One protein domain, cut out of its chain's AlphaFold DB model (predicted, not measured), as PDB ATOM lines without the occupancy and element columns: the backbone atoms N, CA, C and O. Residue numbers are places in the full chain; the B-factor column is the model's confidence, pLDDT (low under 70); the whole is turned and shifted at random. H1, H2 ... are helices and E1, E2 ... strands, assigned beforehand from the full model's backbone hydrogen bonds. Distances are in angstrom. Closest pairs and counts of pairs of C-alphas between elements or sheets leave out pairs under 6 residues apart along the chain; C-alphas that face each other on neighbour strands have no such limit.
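This is residues 3 to 79 and 123 to 147 of the 150 residues of an uncharacterized protein of Firmicutes bacterium HGW-Firmicutes-7 (UniProt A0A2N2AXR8). A twisted sheet of five strands makes a wall, with two helices, H1 and H3, side by side over one face: H1 covers the E2 end and H3 the part round E4. The small helix H2 only grazes the sheet, far from the other two. The printed part has 102 residues, with three named helices and five named strands in the order E1, H1, E2, E3, E4, H2, E5, H3; the mixed sheet runs E2, E3, E1, E4, E5, and the class is mixed, helices and strands. It is compact, with a radius of gyration of the C-alphas of 13.0 A and spans of 37 by 34 by 21 A.

Across the sheet stand E2, residues 30 to 36, E3, residues 39 to 44, E1, residues 3 to 7, E4, residues 53 to 58, and E5, residues 74 to 79. E2 and E3 form a hairpin, antiparallel at 161 degrees, with N 31 and O 43 at 2.8 A. E3 and E1 are antiparallel, with N 4 and O 42 at 2.8 A. E1 and E4 are parallel at 15 degrees, with N 56 and O 5 at 2.8 A. E4 and E5 are parallel at 22 degrees, with N 76 and O 55 at 2.8 A. H3, residues 125 to 140, lies over E4 at a height over the sheet of 8.8 A and runs along the strands, at 18 degrees to E4 on the local plane; its closest C-alpha to E4 is that of Phe 133, 7.3 A from that of Ile 56. H1, residues 15 to 23, is on the same face at a height of 9.8 A, over E2 and only just over E3, where 3 of its C-alphas fall; these are two layers, helices on one face of a sheet. H1 and H3 touch, H3 with residues 130 to 134 alone, at a steep tilt of 40 degrees, the same way; the closest C-alphas, of Leu 15 and Asn 130, are 5.2 A apart. H2, residues 67 to 70, grazes the sheet and is apart from H1 and H3. E4, H2, E5 form a strand-helix-strand unit, parallel neighbour strands with a helix between them along the chain, and E1, H1, E2 a split one, with E3 between its strands; both crossovers are right-handed. In H1 and H3 every O i to N i+4 pair is within hydrogen-bond range; H2 is too short for one.

E1 begins at C-alpha 3, (127.397, 201.157, 66.556), and measures 13.1 A. H1 measures 12.1 A, E2 18.3 A and E3 16.5 A. E4 and E5 measure 16.8 A each, H2 5.3 A. H3, 23.0 A, ends at C-alpha 140, (133.644, 195.173, 61.445).

The C-alphas farthest apart, of Ser 49 and Leu 124, are 39.7 A apart. Residues 80 to 122 are not printed; C-alphas 79 and 123 are 14.8 A apart across the cut. Of the links printed whole, none is long. Mean pLDDT of the printed part is 81.6; residues 9 to 13, 47 to 50, 62 to 65, 123 and 143 to 147 are under 70.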
ATOM      1  N   LYS A   3     127.152 201.446  65.145       90.75
ATOM      2  CA  LYS A   3     127.397 201.157  66.556       90.75
ATOM      3  C   LYS A   3     127.896 199.735  66.742       90.75
ATOM      4  O   LYS A   3     127.356 198.801  66.150       90.75
ATOM      5  N   ILE A   4     128.884 199.580  67.608       92.50
ATOM      6  CA  ILE A   4     129.365 198.296  68.106       92.50
ATOM      7  C   ILE A   4     129.221 198.341  69.619       92.50
ATOM      8  O   ILE A   4     129.690 199.280  70.253       92.50
ATOM      9  N   VAL A   5     128.562 197.349  70.199       92.44
ATOM     10  CA  VAL A   5     128.532 197.168  71.652       92.44
ATOM     11  C   VAL A   5     129.349 195.934  71.984       92.44
ATOM     12  O   VAL A   5     129.131 194.880  71.393       92.44
ATOM     13  N   LEU A   6     130.297 196.076  72.901       92.38
ATOM     14  CA  LEU A   6     131.135 195.004  73.421       92.38
ATOM     15  C   LEU A   6     130.623 194.634  74.810       92.38
ATOM     16  O   LEU A   6     130.480 195.517  75.655       92.38
ATOM     17  N   ILE A   7     130.359 193.351  75.045       89.81
ATOM     18  CA  ILE A   7     129.921 192.841  76.345       89.81
ATOM     19  C   ILE A   7     130.831 191.709  76.799       89.81
ATOM     20  O   ILE A   7     130.995 190.709  76.095       89.81
ATOM     21  N   GLY A   8     131.353 191.835  78.016       82.69
ATOM     22  CA  GLY A   8     132.162 190.792  78.641       82.69
ATOM     23  C   GLY A   8     133.655 190.878  78.338       82.69
ATOM     24  O   GLY A   8     134.341 189.854  78.371       82.69
ATOM     25  N   SER A   9     134.141 192.079  78.012       68.25
ATOM     26  CA  SER A   9     135.559 192.410  78.141       68.25
ATOM     27  C   SER A   9     135.904 192.500  79.626       68.25
ATOM     28  O   SER A   9     135.169 193.172  80.348       68.25
ATOM     29  N   ASP A  10     136.977 191.845  80.070       63.62
ATOM     30  CA  ASP A  10     137.343 191.785  81.491       63.62
ATOM     31  C   ASP A  10     137.491 193.187  82.111       63.62
ATOM     32  O   ASP A  10     138.095 194.100  81.530       63.62
ATOM     33  N   ASP A  11     136.965 193.343  83.328       53.62
ATOM     34  CA  ASP A  11     137.295 194.462  84.203       53.62
ATOM     35  C   ASP A  11     138.800 194.384  84.495       53.62
ATOM     36  O   ASP A  11     139.254 193.467  85.169       53.62
ATOM     37  N   HIS A  12     139.569 195.369  84.023       51.53
ATOM     38  CA  HIS A  12     140.986 195.579  84.357       51.53
ATOM     39  C   HIS A  12     142.044 194.839  83.515       51.53
ATOM     40  O   HIS A  12     142.889 194.136  84.054       51.53
ATOM     41  N   HIS A  13     142.149 195.179  82.230       57.22
ATOM     42  CA  HIS A  13     143.164 196.135  81.736       57.22
ATOM     43  C   HIS A  13     143.179 196.165  80.203       57.22
ATOM     44  O   HIS A  13     142.874 195.185  79.550       57.22
ATOM     45  N   ASP A  14     143.477 197.334  79.649       75.50
ATOM     46  CA  ASP A  14     143.926 197.579  78.276       75.50
ATOM     47  C   ASP A  14     142.998 197.408  77.065       75.50
ATOM     48  O   ASP A  14     143.418 197.841  76.000       75.50
ATOM     49  N   LEU A  15     141.730 196.967  77.140       83.75
ATOM     50  CA  LEU A  15     140.879 197.022  75.926       83.75
ATOM     51  C   LEU A  15     140.629 198.460  75.445       83.75
ATOM     52  O   LEU A  15     140.800 198.752  74.268       83.75
ATOM     53  N   LEU A  16     140.255 199.380  76.340       85.62
ATOM     54  CA  LEU A  16     140.058 200.790  75.968       85.62
ATOM     55  C   LEU A  16     141.361 201.431  75.469       85.62
ATOM     56  O   LEU A  16     141.339 202.182  74.498       85.62
ATOM     57  N   ALA A  17     142.489 201.114  76.112       83.69
ATOM     58  CA  ALA A  17     143.798 201.614  75.708       83.69
ATOM     59  C   ALA A  17     144.223 201.044  74.346       83.69
ATOM     60  O   ALA A  17     144.692 201.792  73.495       83.69
ATOM     61  N   LEU A  18     144.004 199.748  74.113       84.81
ATOM     62  CA  LEU A  18     144.251 199.070  72.844       84.81
ATOM     63  C   LEU A  18     143.380 199.663  71.738       84.81
ATOM     64  O   LEU A  18     143.908 200.061  70.710       84.81
ATOM     65  N   LEU A  19     142.071 199.803  71.956       86.88
ATOM     66  CA  LEU A  19     141.168 200.435  70.991       86.88
ATOM     67  C   LEU A  19     141.581 201.884  70.687       86.88
ATOM     68  O   LEU A  19     141.543 202.287  69.528       86.88
ATOM     69  N   GLY A  20     142.023 202.640  71.699       86.12
ATOM     70  CA  GLY A  20     142.570 203.988  71.530       86.12
ATOM     71  C   GLY A  20     143.846 204.011  70.681       86.12
ATOM     72  O   GLY A  20     143.899 204.732  69.690       86.12
ATOM     73  N   LYS A  21     144.839 203.167  71.001       84.25
ATOM     74  CA  LYS A  21     146.070 203.006  70.199       84.25
ATOM     75  C   LYS A  21     145.762 202.596  68.756       84.25
ATOM     76  O   LYS A  21     146.407 203.058  67.818       84.25
ATOM     77  N   LEU A  22     144.799 201.694  68.563       82.69
ATOM     78  CA  LEU A  22     144.403 201.242  67.233       82.69
ATOM     79  C   LEU A  22     143.791 202.389  66.443       82.69
ATOM     80  O   LEU A  22     144.194 202.590  65.303       82.69
ATOM     81  N   GLN A  23     142.893 203.168  67.053       84.31
ATOM     82  CA  GLN A  23     142.250 204.320  66.420       84.31
ATOM     83  C   GLN A  23     143.256 205.306  65.810       84.31
ATOM     84  O   GLN A  23     142.988 205.818  64.723       84.31
ATOM     85  N   ASP A  24     144.418 205.522  66.435       81.75
ATOM     86  CA  ASP A  24     145.477 206.394  65.895       81.75
ATOM     87  C   ASP A  24     145.996 205.936  64.516       81.75
ATOM     88  O   ASP A  24     146.483 206.743  63.723       81.75
ATOM     89  N   ASN A  25     145.843 204.647  64.196       75.25
ATOM     90  CA  ASN A  25     146.276 204.021  62.944       75.25
ATOM     91  C   ASN A  25     145.124 203.796  61.937       75.25
ATOM     92  O   ASN A  25     145.337 203.302  60.816       75.25
ATOM     93  N   LEU A  26     143.888 204.146  62.310       75.00
ATOM     94  CA  LEU A  26     142.695 203.948  61.488       75.00
ATOM     95  C   LEU A  26     142.313 205.207  60.714       75.00
ATOM     96  O   LEU A  26     142.507 206.336  61.154       75.00
ATOM     97  N   ARG A  27     141.704 205.013  59.537       70.94
ATOM     98  CA  ARG A  27     141.096 206.129  58.790       70.94
ATOM     99  C   ARG A  27     139.775 206.567  59.418       70.94
ATOM    100  O   ARG A  27     139.409 207.738  59.353       70.94
ATOM    101  N   THR A  28     139.063 205.613  60.006       72.94
ATOM    102  CA  THR A  28     137.749 205.813  60.611       72.94
ATOM    103  C   THR A  28     137.900 206.337  62.032       72.94
ATOM    104  O   THR A  28     138.541 205.700  62.862       72.94
ATOM    105  N   LYS A  29     137.264 207.473  62.335       81.69
ATOM    106  CA  LYS A  29     137.211 207.991  63.707       81.69
ATOM    107  C   LYS A  29     136.208 207.201  64.535       81.69
ATOM    108  O   LYS A  29     135.078 206.977  64.091       81.69
ATOM    109  N   TRP A  30     136.629 206.819  65.733       87.06
ATOM    110  CA  TRP A  30     135.793 206.150  66.718       87.06
ATOM    111  C   TRP A  30     135.510 207.085  67.893       87.06
ATOM    112  O   TRP A  30     136.355 207.884  68.298       87.06
ATOM    113  N   GLU A  31     134.309 206.965  68.436       89.94
ATOM    114  CA  GLU A  31     133.939 207.480  69.747       89.94
ATOM    115  C   GLU A  31     133.699 206.274  70.653       89.94
ATOM    116  O   GLU A  31     132.813 205.459  70.383       89.94
ATOM    117  N   ILE A  32     134.516 206.134  71.696       89.56
ATOM    118  CA  ILE A  32     134.512 204.974  72.593       89.56
ATOM    119  C   ILE A  32     133.956 205.412  73.948       89.56
ATOM    120  O   ILE A  32     134.532 206.269  74.614       89.56
ATOM    121  N   ASN A  33     132.852 204.800  74.371       89.31
ATOM    122  CA  ASN A  33     132.154 205.109  75.613       89.31
ATOM    123  C   ASN A  33     132.100 203.867  76.511       89.31
ATOM    124  O   ASN A  33     131.548 202.838  76.120       89.31
ATOM    125  N   LYS A  34     132.628 203.955  77.740       87.81
ATOM    126  CA  LYS A  34     132.406 202.925  78.769       87.81
ATOM    127  C   LYS A  34     131.036 203.163  79.405       87.81
ATOM    128  O   LYS A  34     130.826 204.211  80.008       87.81
ATOM    129  N   LEU A  35     130.117 202.210  79.252       84.88
ATOM    130  CA  LEU A  35     128.754 202.316  79.788       84.88
ATOM    131  C   LEU A  35     128.624 201.657  81.168       84.88
ATOM    132  O   LEU A  35     127.901 202.159  82.020       84.88
ATOM    133  N   ASP A  36     129.346 200.557  81.385       81.56
ATOM    134  CA  ASP A  36     129.429 199.815  82.650       81.56
ATOM    135  C   ASP A  36     130.812 199.129  82.731       81.56
ATOM    136  O   ASP A  36     131.572 199.145  81.763       81.56
ATOM    137  N   SER A  37     131.142 198.522  83.871       78.62
ATOM    138  CA  SER A  37     132.241 197.573  84.107       78.62
ATOM    139  C   SER A  37     132.600 196.735  82.873       78.62
ATOM    140  O   SER A  37     133.704 196.856  82.347       78.62
ATOM    141  N   ASN A  38     131.616 196.002  82.342       82.75
ATOM    142  CA  ASN A  38     131.792 195.012  81.277       82.75
ATOM    143  C   ASN A  38     131.150 195.412  79.938       82.75
ATOM    144  O   ASN A  38     130.950 194.543  79.084       82.75
ATOM    145  N   VAL A  39     130.768 196.685  79.766       86.69
ATOM    146  CA  VAL A  39     130.058 197.163  78.568       86.69
ATOM    147  C   VAL A  39     130.741 198.391  77.977       86.69
ATOM    148  O   VAL A  39     130.827 199.445  78.614       86.69
ATOM    149  N   ILE A  40     131.168 198.266  76.722       89.94
ATOM    150  CA  ILE A  40     131.771 199.349  75.935       89.94
ATOM    151  C   ILE A  40     130.918 199.572  74.687       89.94
ATOM    152  O   ILE A  40     130.599 198.629  73.971       89.94
ATOM    153  N   GLU A  41     130.566 200.821  74.404       91.38
ATOM    154  CA  GLU A  41     129.953 201.223  73.140       91.38
ATOM    155  C   GLU A  41     130.990 201.948  72.282       91.38
ATOM    156  O   GLU A  41     131.639 202.888  72.731       91.38
ATOM    157  N   ILE A  42     131.118 201.530  71.026       91.00
ATOM    158  CA  ILE A  42     131.924 202.192  70.009       91.00
ATOM    159  C   ILE A  42     130.981 202.713  68.937       91.00
ATOM    160  O   ILE A  42     130.247 201.959  68.293       91.00
ATOM    161  N   THR A  43     131.026 204.017  68.725       89.81
ATOM    162  CA  THR A  43     130.357 204.681  67.619       89.81
ATOM    163  C   THR A  43     131.387 204.994  66.545       89.81
ATOM    164  O   THR A  43     132.447 205.542  66.835       89.81
ATOM    165  N   TYR A  44     131.087 204.643  65.295       84.12
ATOM    166  CA  TYR A  44     131.966 204.943  64.171       84.12
ATOM    167  C   TYR A  44     131.189 205.441  62.955       84.12
ATOM    168  O   TYR A  44     130.010 205.124  62.734       84.12
ATOM    169  N   PHE A  45     131.876 206.256  62.161       74.00
ATOM    170  CA  PHE A  45     131.308 206.945  61.013       74.00
ATOM    171  C   PHE A  45     131.861 206.327  59.729       74.00
ATOM    172  O   PHE A  45     133.016 206.537  59.383       74.00
ATOM    173  N   GLU A  46     131.033 205.558  59.025       70.81
ATOM    174  CA  GLU A  46     131.263 205.256  57.608       70.81
ATOM    175  C   GLU A  46     130.402 206.200  56.759       70.81
ATOM    176  O   GLU A  46     129.296 206.554  57.171       70.81
ATOM    177  N   ASP A  47     130.855 206.518  55.541       60.22
ATOM    178  CA  ASP A  47     130.123 207.302  54.522       60.22
ATOM    179  C   ASP A  47     128.819 206.632  54.021       60.22
ATOM    180  O   ASP A  47     128.206 207.062  53.044       60.22
ATOM    181  N   SER A  48     128.368 205.555  54.671       62.66
ATOM    182  CA  SER A  48     127.151 204.839  54.300       62.66
ATOM    183  C   SER A  48     125.919 205.434  54.989       62.66
ATOM    184  O   SER A  48     125.935 205.735  56.183       62.66
ATOM    185  N   SER A  49     124.805 205.513  54.262       59.00
ATOM    186  CA  SER A  49     123.492 205.914  54.790       59.00
ATOM    187  C   SER A  49     122.832 204.860  55.697       59.00
ATOM    188  O   SER A  49     121.716 205.068  56.174       59.00
ATOM    189  N   ILE A  50     123.497 203.727  55.940       65.50
ATOM    190  CA  ILE A  50     122.970 202.605  56.720       65.50
ATOM    191  C   ILE A  50     123.472 202.722  58.166       65.50
ATOM    192  O   ILE A  50     124.656 202.928  58.412       65.50
ATOM    193  N   ASN A  51     122.563 202.583  59.133       76.06
ATOM    194  CA  ASN A  51     122.884 202.532  60.563       76.06
ATOM    195  C   ASN A  51     123.041 201.075  61.004       76.06
ATOM    196  O   ASN A  51     122.067 200.435  61.404       76.06
ATOM    197  N   LEU A  52     124.255 200.541  60.924       83.62
ATOM    198  CA  LEU A  52     124.535 199.170  61.336       83.62
ATOM    199  C   LEU A  52     124.773 199.101  62.836       83.62
ATOM    200  O   LEU A  52     125.437 199.963  63.413       83.62
ATOM    201  N   LYS A  53     124.274 198.035  63.451       91.81
ATOM    202  CA  LYS A  53     124.451 197.772  64.871       91.81
ATOM    203  C   LYS A  53     124.986 196.361  65.051       91.81
ATOM    204  O   LYS A  53     124.364 195.407  64.587       91.81
ATOM    205  N   TYR A  54     126.133 196.243  65.703       93.25
ATOM    206  CA  TYR A  54     126.765 194.968  66.018       93.25
ATOM    207  C   TYR A  54     126.879 194.798  67.525       93.25
ATOM    208  O   TYR A  54     127.179 195.751  68.244       93.25
ATOM    209  N   LEU A  55     126.630 193.584  67.998       93.81
ATOM    210  CA  LEU A  55     126.864 193.179  69.376       93.81
ATOM    211  C   LEU A  55     127.992 192.149  69.371       93.81
ATOM    212  O   LEU A  55     127.805 191.055  68.846       93.81
ATOM    213  N   ILE A  56     129.140 192.493  69.947       94.38
ATOM    214  CA  ILE A  56     130.236 191.559  70.205       94.38
ATOM    215  C   ILE A  56     130.113 191.093  71.652       94.38
ATOM    216  O   ILE A  56     130.150 191.909  72.570       94.38
ATOM    217  N   ILE A  57     129.964 189.790  71.868       92.69
ATOM    218  CA  ILE A  57     129.707 189.244  73.204       92.69
ATOM    219  C   ILE A  57     130.607 188.057  73.521       92.69
ATOM    220  O   ILE A  57     130.703 187.115  72.732       92.69
ATOM    221  N   ASN A  58     131.244 188.094  74.691       91.44
ATOM    222  CA  ASN A  58     132.020 186.971  75.199       91.44
ATOM    223  C   ASN A  58     131.085 185.858  75.700       91.44
ATOM    224  O   ASN A  58     130.391 186.029  76.702       91.44
ATOM    225  N   ILE A  59     131.081 184.712  75.017       90.12
ATOM    226  CA  ILE A  59     130.223 183.567  75.370       90.12
ATOM    227  C   ILE A  59     130.860 182.594  76.363       90.12
ATOM    228  O   ILE A  59     130.205 181.641  76.788       90.12
ATOM    229  N   ASP A  60     132.122 182.811  76.737       86.94
ATOM    230  CA  ASP A  60     132.752 182.050  77.819       86.94
ATOM    231  C   ASP A  60     132.229 182.489  79.188       86.94
ATOM    232  O   ASP A  60     132.358 181.762  80.174       86.94
ATOM    233  N   LEU A  61     131.620 183.675  79.262       80.31
ATOM    234  CA  LEU A  61     130.956 184.142  80.465       80.31
ATOM    235  C   LEU A  61     129.654 183.363  80.649       80.31
ATOM    236  O   LEU A  61     128.726 183.459  79.851       80.31
ATOM    237  N   HIS A  62     129.540 182.645  81.765       63.72
ATOM    238  CA  HIS A  62     128.309 181.952  82.165       63.72
ATOM    239  C   HIS A  62     127.171 182.906  82.591       63.72
ATOM    240  O   HIS A  62     126.174 182.470  83.174       63.72
ATOM    241  N   ALA A  63     127.308 184.208  82.328       64.12
ATOM    242  CA  ALA A  63     126.302 185.205  82.642       64.12
ATOM    243  C   ALA A  63     125.126 185.109  81.660       64.12
ATOM    244  O   ALA A  63     125.292 184.969  80.448       64.12
ATOM    245  N   LYS A  64     123.906 185.197  82.195       65.06
ATOM    246  CA  LYS A  64     122.708 185.358  81.372       65.06
ATOM    247  C   LYS A  64     122.644 186.809  80.919       65.06
ATOM    248  O   LYS A  64     122.350 187.685  81.725       65.06
ATOM    249  N   PHE A  65     122.916 187.046  79.644       69.94
ATOM    250  CA  PHE A  65     122.728 188.355  79.037       69.94
ATOM    251  C   PHE A  65     121.311 188.473  78.498       69.94
ATOM    252  O   PHE A  65     120.842 187.613  77.750       69.94
ATOM    253  N   ASP A  66     120.630 189.543  78.888       75.75
ATOM    254  CA  ASP A  66     119.358 189.905  78.290       75.75
ATOM    255  C   ASP A  66     119.613 190.522  76.910       75.75
ATOM    256  O   ASP A  66     120.034 191.670  76.776       75.75
ATOM    257  N   LEU A  67     119.397 189.718  75.869       80.19
ATOM    258  CA  LEU A  67     119.594 190.133  74.483       80.19
ATOM    259  C   LEU A  67     118.440 190.998  73.953       80.19
ATOM    260  O   LEU A  67     118.564 191.534  72.854       80.19
ATOM    261  N   SER A  68     117.345 191.166  74.707       84.31
ATOM    262  CA  SER A  68     116.200 191.981  74.269       84.31
ATOM    263  C   SER A  68     116.583 193.446  74.031       84.31
ATOM    264  O   SER A  68     116.105 194.057  73.079       84.31
ATOM    265  N   ALA A  69     117.531 193.984  74.808       83.81
ATOM    266  CA  ALA A  69     118.053 195.341  74.634       83.81
ATOM    267  C   ALA A  69     118.827 195.542  73.312       83.81
ATOM    268  O   ALA A  69     119.107 196.675  72.917       83.81
ATOM    269  N   PHE A  70     119.156 194.449  72.621       87.75
ATOM    270  CA  PHE A  70     119.938 194.424  71.389       87.75
ATOM    271  C   PHE A  70     119.117 193.925  70.195       87.75
ATOM    272  O   PHE A  70     119.671 193.410  69.222       87.75
ATOM    273  N   GLU A  71     117.792 194.094  70.231       88.00
ATOM    274  CA  GLU A  71     116.946 193.829  69.068       88.00
ATOM    275  C   GLU A  71     117.441 194.619  67.838       88.00
ATOM    276  O   GLU A  71     117.750 195.813  67.901       88.00
ATOM    277  N   GLY A  72     117.576 193.923  66.705       88.19
ATOM    278  CA  GLY A  72     118.116 194.484  65.463       88.19
ATOM    279  C   GLY A  72     119.647 194.584  65.397       88.19
ATOM    280  O   GLY A  72     120.170 195.040  64.379       88.19
ATOM    281  N   TYR A  73     120.379 194.153  66.430       91.62
ATOM    282  CA  TYR A  73     121.835 194.025  66.367       91.62
ATOM    283  C   TYR A  73     122.228 192.711  65.689       91.62
ATOM    284  O   TYR A  73     121.670 191.648  65.964       91.62
ATOM    285  N   LYS A  74     123.259 192.764  64.846       91.62
ATOM    286  CA  LYS A  74     123.961 191.564  64.385       91.62
ATOM    287  C   LYS A  74     124.882 191.072  65.500       91.62
ATOM    288  O   LYS A  74     125.791 191.794  65.909       91.62
ATOM    289  N   VAL A  75     124.652 189.859  65.992       92.44
ATOM    290  CA  VAL A  75     125.417 189.297  67.113       92.44
ATOM    291  C   VAL A  75     126.632 188.524  66.603       92.44
ATOM    292  O   VAL A  75     126.500 187.589  65.815       92.44
ATOM    293  N   ILE A  76     127.813 188.888  67.092       94.25
ATOM    294  CA  ILE A  76     129.076 188.189  66.873       94.25
ATOM    295  C   ILE A  76     129.564 187.705  68.236       94.25
ATOM    296  O   ILE A  76     129.793 188.484  69.157       94.25
ATOM    297  N   THR A  77     129.692 186.395  68.381       94.12
ATOM    298  CA  THR A  77     130.148 185.795  69.638       94.12
ATOM    299  C   THR A  77     131.661 185.638  69.611       94.12
ATOM    300  O   THR A  77     132.212 185.233  68.587       94.12
ATOM    301  N   VAL A  78     132.325 185.956  70.718       94.19
ATOM    302  CA  VAL A  78     133.777 185.826  70.884       94.19
ATOM    303  C   VAL A  78     134.103 184.992  72.118       94.19
ATOM    304  O   VAL A  78     133.254 184.820  72.993       94.19
ATOM    305  N   GLY A  79     135.320 184.461  72.179       91.44
ATOM    306  CA  GLY A  79     135.829 183.718  73.332       91.44
ATOM    307  C   GLY A  79     136.708 182.535  72.932       91.44
ATOM    308  O   GLY A  79     136.900 182.241  71.755       91.44
ATOM    309  N   PHE A 123     151.520 186.880  75.697       68.38
ATOM    310  CA  PHE A 123     150.062 186.964  75.832       68.38
ATOM    311  C   PHE A 123     149.554 186.377  77.148       68.38
ATOM    312  O   PHE A 123     149.524 185.159  77.337       68.38
ATOM    313  N   LEU A 124     149.086 187.231  78.063       73.25
ATOM    314  CA  LEU A 124     148.257 186.770  79.173       73.25
ATOM    315  C   LEU A 124     146.834 186.507  78.672       73.25
ATOM    316  O   LEU A 124     146.376 187.072  77.680       73.25
ATOM    317  N   ARG A 125     146.078 185.673  79.393       75.12
ATOM    318  CA  ARG A 125     144.688 185.344  79.025       75.12
ATOM    319  C   ARG A 125     143.810 186.588  78.817       75.12
ATOM    320  O   ARG A 125     142.985 186.587  77.905       75.12
ATOM    321  N   GLY A 126     143.991 187.621  79.643       76.69
ATOM    322  CA  GLY A 126     143.292 188.902  79.502       76.69
ATOM    323  C   GLY A 126     143.652 189.624  78.200       76.69
ATOM    324  O   GLY A 126     142.756 190.072  77.487       76.69
ATOM    325  N   ASP A 127     144.933 189.633  77.825       80.25
ATOM    326  CA  ASP A 127     145.418 190.246  76.581       80.25
ATOM    327  C   ASP A 127     144.814 189.562  75.355       80.25
ATOM    328  O   ASP A 127     144.360 190.229  74.429       80.25
ATOM    329  N   ILE A 128     144.723 188.229  75.380       87.00
ATOM    330  CA  ILE A 128     144.103 187.444  74.306       87.00
ATOM    331  C   ILE A 128     142.620 187.806  74.162       87.00
ATOM    332  O   ILE A 128     142.133 188.002  73.046       87.00
ATOM    333  N   LEU A 129     141.894 187.915  75.282       87.00
ATOM    334  CA  LEU A 129     140.476 188.267  75.265       87.00
ATOM    335  C   LEU A 129     140.263 189.694  74.734       87.00
ATOM    336  O   LEU A 129     139.429 189.924  73.861       87.00
ATOM    337  N   ASN A 130     141.045 190.660  75.203       87.12
ATOM    338  CA  ASN A 130     140.985 192.024  74.681       87.12
ATOM    339  C   ASN A 130     141.355 192.078  73.199       87.12
ATOM    340  O   ASN A 130     140.706 192.774  72.418       87.12
ATOM    341  N   GLY A 131     142.352 191.295  72.798       89.00
ATOM    342  CA  GLY A 131     142.755 191.165  71.411       89.00
ATOM    343  C   GLY A 131     141.643 190.642  70.523       89.00
ATOM    344  O   GLY A 131     141.418 191.216  69.465       89.00
ATOM    345  N   ILE A 132     140.893 189.619  70.946       91.62
ATOM    346  CA  ILE A 132     139.795 189.102  70.121       91.62
ATOM    347  C   ILE A 132     138.654 190.120  69.995       91.62
ATOM    348  O   ILE A 132     138.066 190.247  68.917       91.62
ATOM    349  N   PHE A 133     138.375 190.910  71.041       92.50
ATOM    350  CA  PHE A 133     137.431 192.033  70.966       92.50
ATOM    351  C   PHE A 133     137.914 193.122  70.000       92.50
ATOM    352  O   PHE A 133     137.147 193.569  69.142       92.50
ATOM    353  N   ALA A 134     139.177 193.536  70.110       90.62
ATOM    354  CA  ALA A 134     139.771 194.566  69.265       90.62
ATOM    355  C   ALA A 134     139.863 194.119  67.798       90.62
ATOM    356  O   ALA A 134     139.403 194.834  66.907       90.62
ATOM    357  N   PHE A 135     140.340 192.901  67.551       91.81
ATOM    358  CA  PHE A 135     140.369 192.273  66.234       91.81
ATOM    359  C   PHE A 135     138.973 192.227  65.607       91.81
ATOM    360  O   PHE A 135     138.786 192.672  64.478       91.81
ATOM    361  N   THR A 136     137.964 191.755  66.348       93.25
ATOM    362  CA  THR A 136     136.585 191.672  65.838       93.25
ATOM    363  C   THR A 136     136.002 193.065  65.570       93.25
ATOM    364  O   THR A 136     135.288 193.263  64.588       93.25
ATOM    365  N   THR A 137     136.353 194.063  66.386       91.00
ATOM    366  CA  THR A 137     135.989 195.469  66.144       91.00
ATOM    367  C   THR A 137     136.608 195.979  64.838       91.00
ATOM    368  O   THR A 137     135.905 196.558  64.008       91.00
ATOM    369  N   MET A 138     137.894 195.704  64.605       87.69
ATOM    370  CA  MET A 138     138.585 196.074  63.367       87.69
ATOM    371  C   MET A 138     138.080 195.307  62.146       87.69
ATOM    372  O   MET A 138     138.062 195.847  61.038       87.69
ATOM    373  N   LEU A 139     137.636 194.063  62.329       88.38
ATOM    374  CA  LEU A 139     136.983 193.280  61.286       88.38
ATOM    375  C   LEU A 139     135.717 193.990  60.802       88.38
ATOM    376  O   LEU A 139     135.544 194.197  59.602       88.38
ATOM    377  N   ILE A 140     134.877 194.436  61.740       87.12
ATOM    378  CA  ILE A 140     133.644 195.173  61.445       87.12
ATOM    379  C   ILE A 140     133.941 196.522  60.786       87.12
ATOM    380  O   ILE A 140     133.245 196.908  59.845       87.12
ATOM    381  N   SER A 141     134.985 197.224  61.235       78.38
ATOM    382  CA  SER A 141     135.413 198.488  60.629       78.38
ATOM    383  C   SER A 141     136.231 198.318  59.341       78.38
ATOM    384  O   SER A 141     136.701 199.321  58.811       78.38
ATOM    385  N   LYS A 142     136.417 197.081  58.846       75.06
ATOM    386  CA  LYS A 142     137.177 196.722  57.627       75.06
ATOM    387  C   LYS A 142     138.651 197.134  57.647       75.06
ATOM    388  O   LYS A 142     139.243 197.390  56.605       75.06
ATOM    389  N   GLU A 143     139.251 197.183  58.826       66.44
ATOM    390  CA  GLU A 143     140.638 197.616  59.020       66.44
ATOM    391  C   GLU A 143     141.504 196.514  59.659       66.44
ATOM    392  O   GLU A 143     142.642 196.759  60.044       66.44
ATOM    393  N   TYR A 144     140.995 195.279  59.753       66.31
ATOM    394  CA  TYR A 144     141.634 194.143  60.439       66.31
ATOM    395  C   TYR A 144     143.030 193.763  59.926       66.31
ATOM    396  O   TYR A 144     143.805 193.188  60.681       66.31
ATOM    397  N   SER A 145     143.396 194.117  58.690       62.09
ATOM    398  CA  SER A 145     144.755 193.904  58.166       62.09
ATOM    399  C   SER A 145     145.828 194.756  58.858       62.09
ATOM    400  O   SER A 145     147.006 194.592  58.563       62.09
ATOM    401  N   LYS A 146     145.432 195.701  59.720       64.38
ATOM    402  CA  LYS A 146     146.324 196.578  60.492       64.38
ATOM    403  C   LYS A 146     146.409 196.199  61.975       64.38
ATOM    404  O   LYS A 146     146.934 196.981  62.762       64.38
ATOM    405  N   PHE A 147     145.802 195.084  62.385       69.25
ATOM    406  CA  PHE A 147     145.776 194.694  63.792       69.25
ATOM    407  C   PHE A 147     147.079 193.987  64.181       69.25
ATOM    408  O   PHE A 147     147.382 192.915  63.665       69.25
TER     409      PHE A 147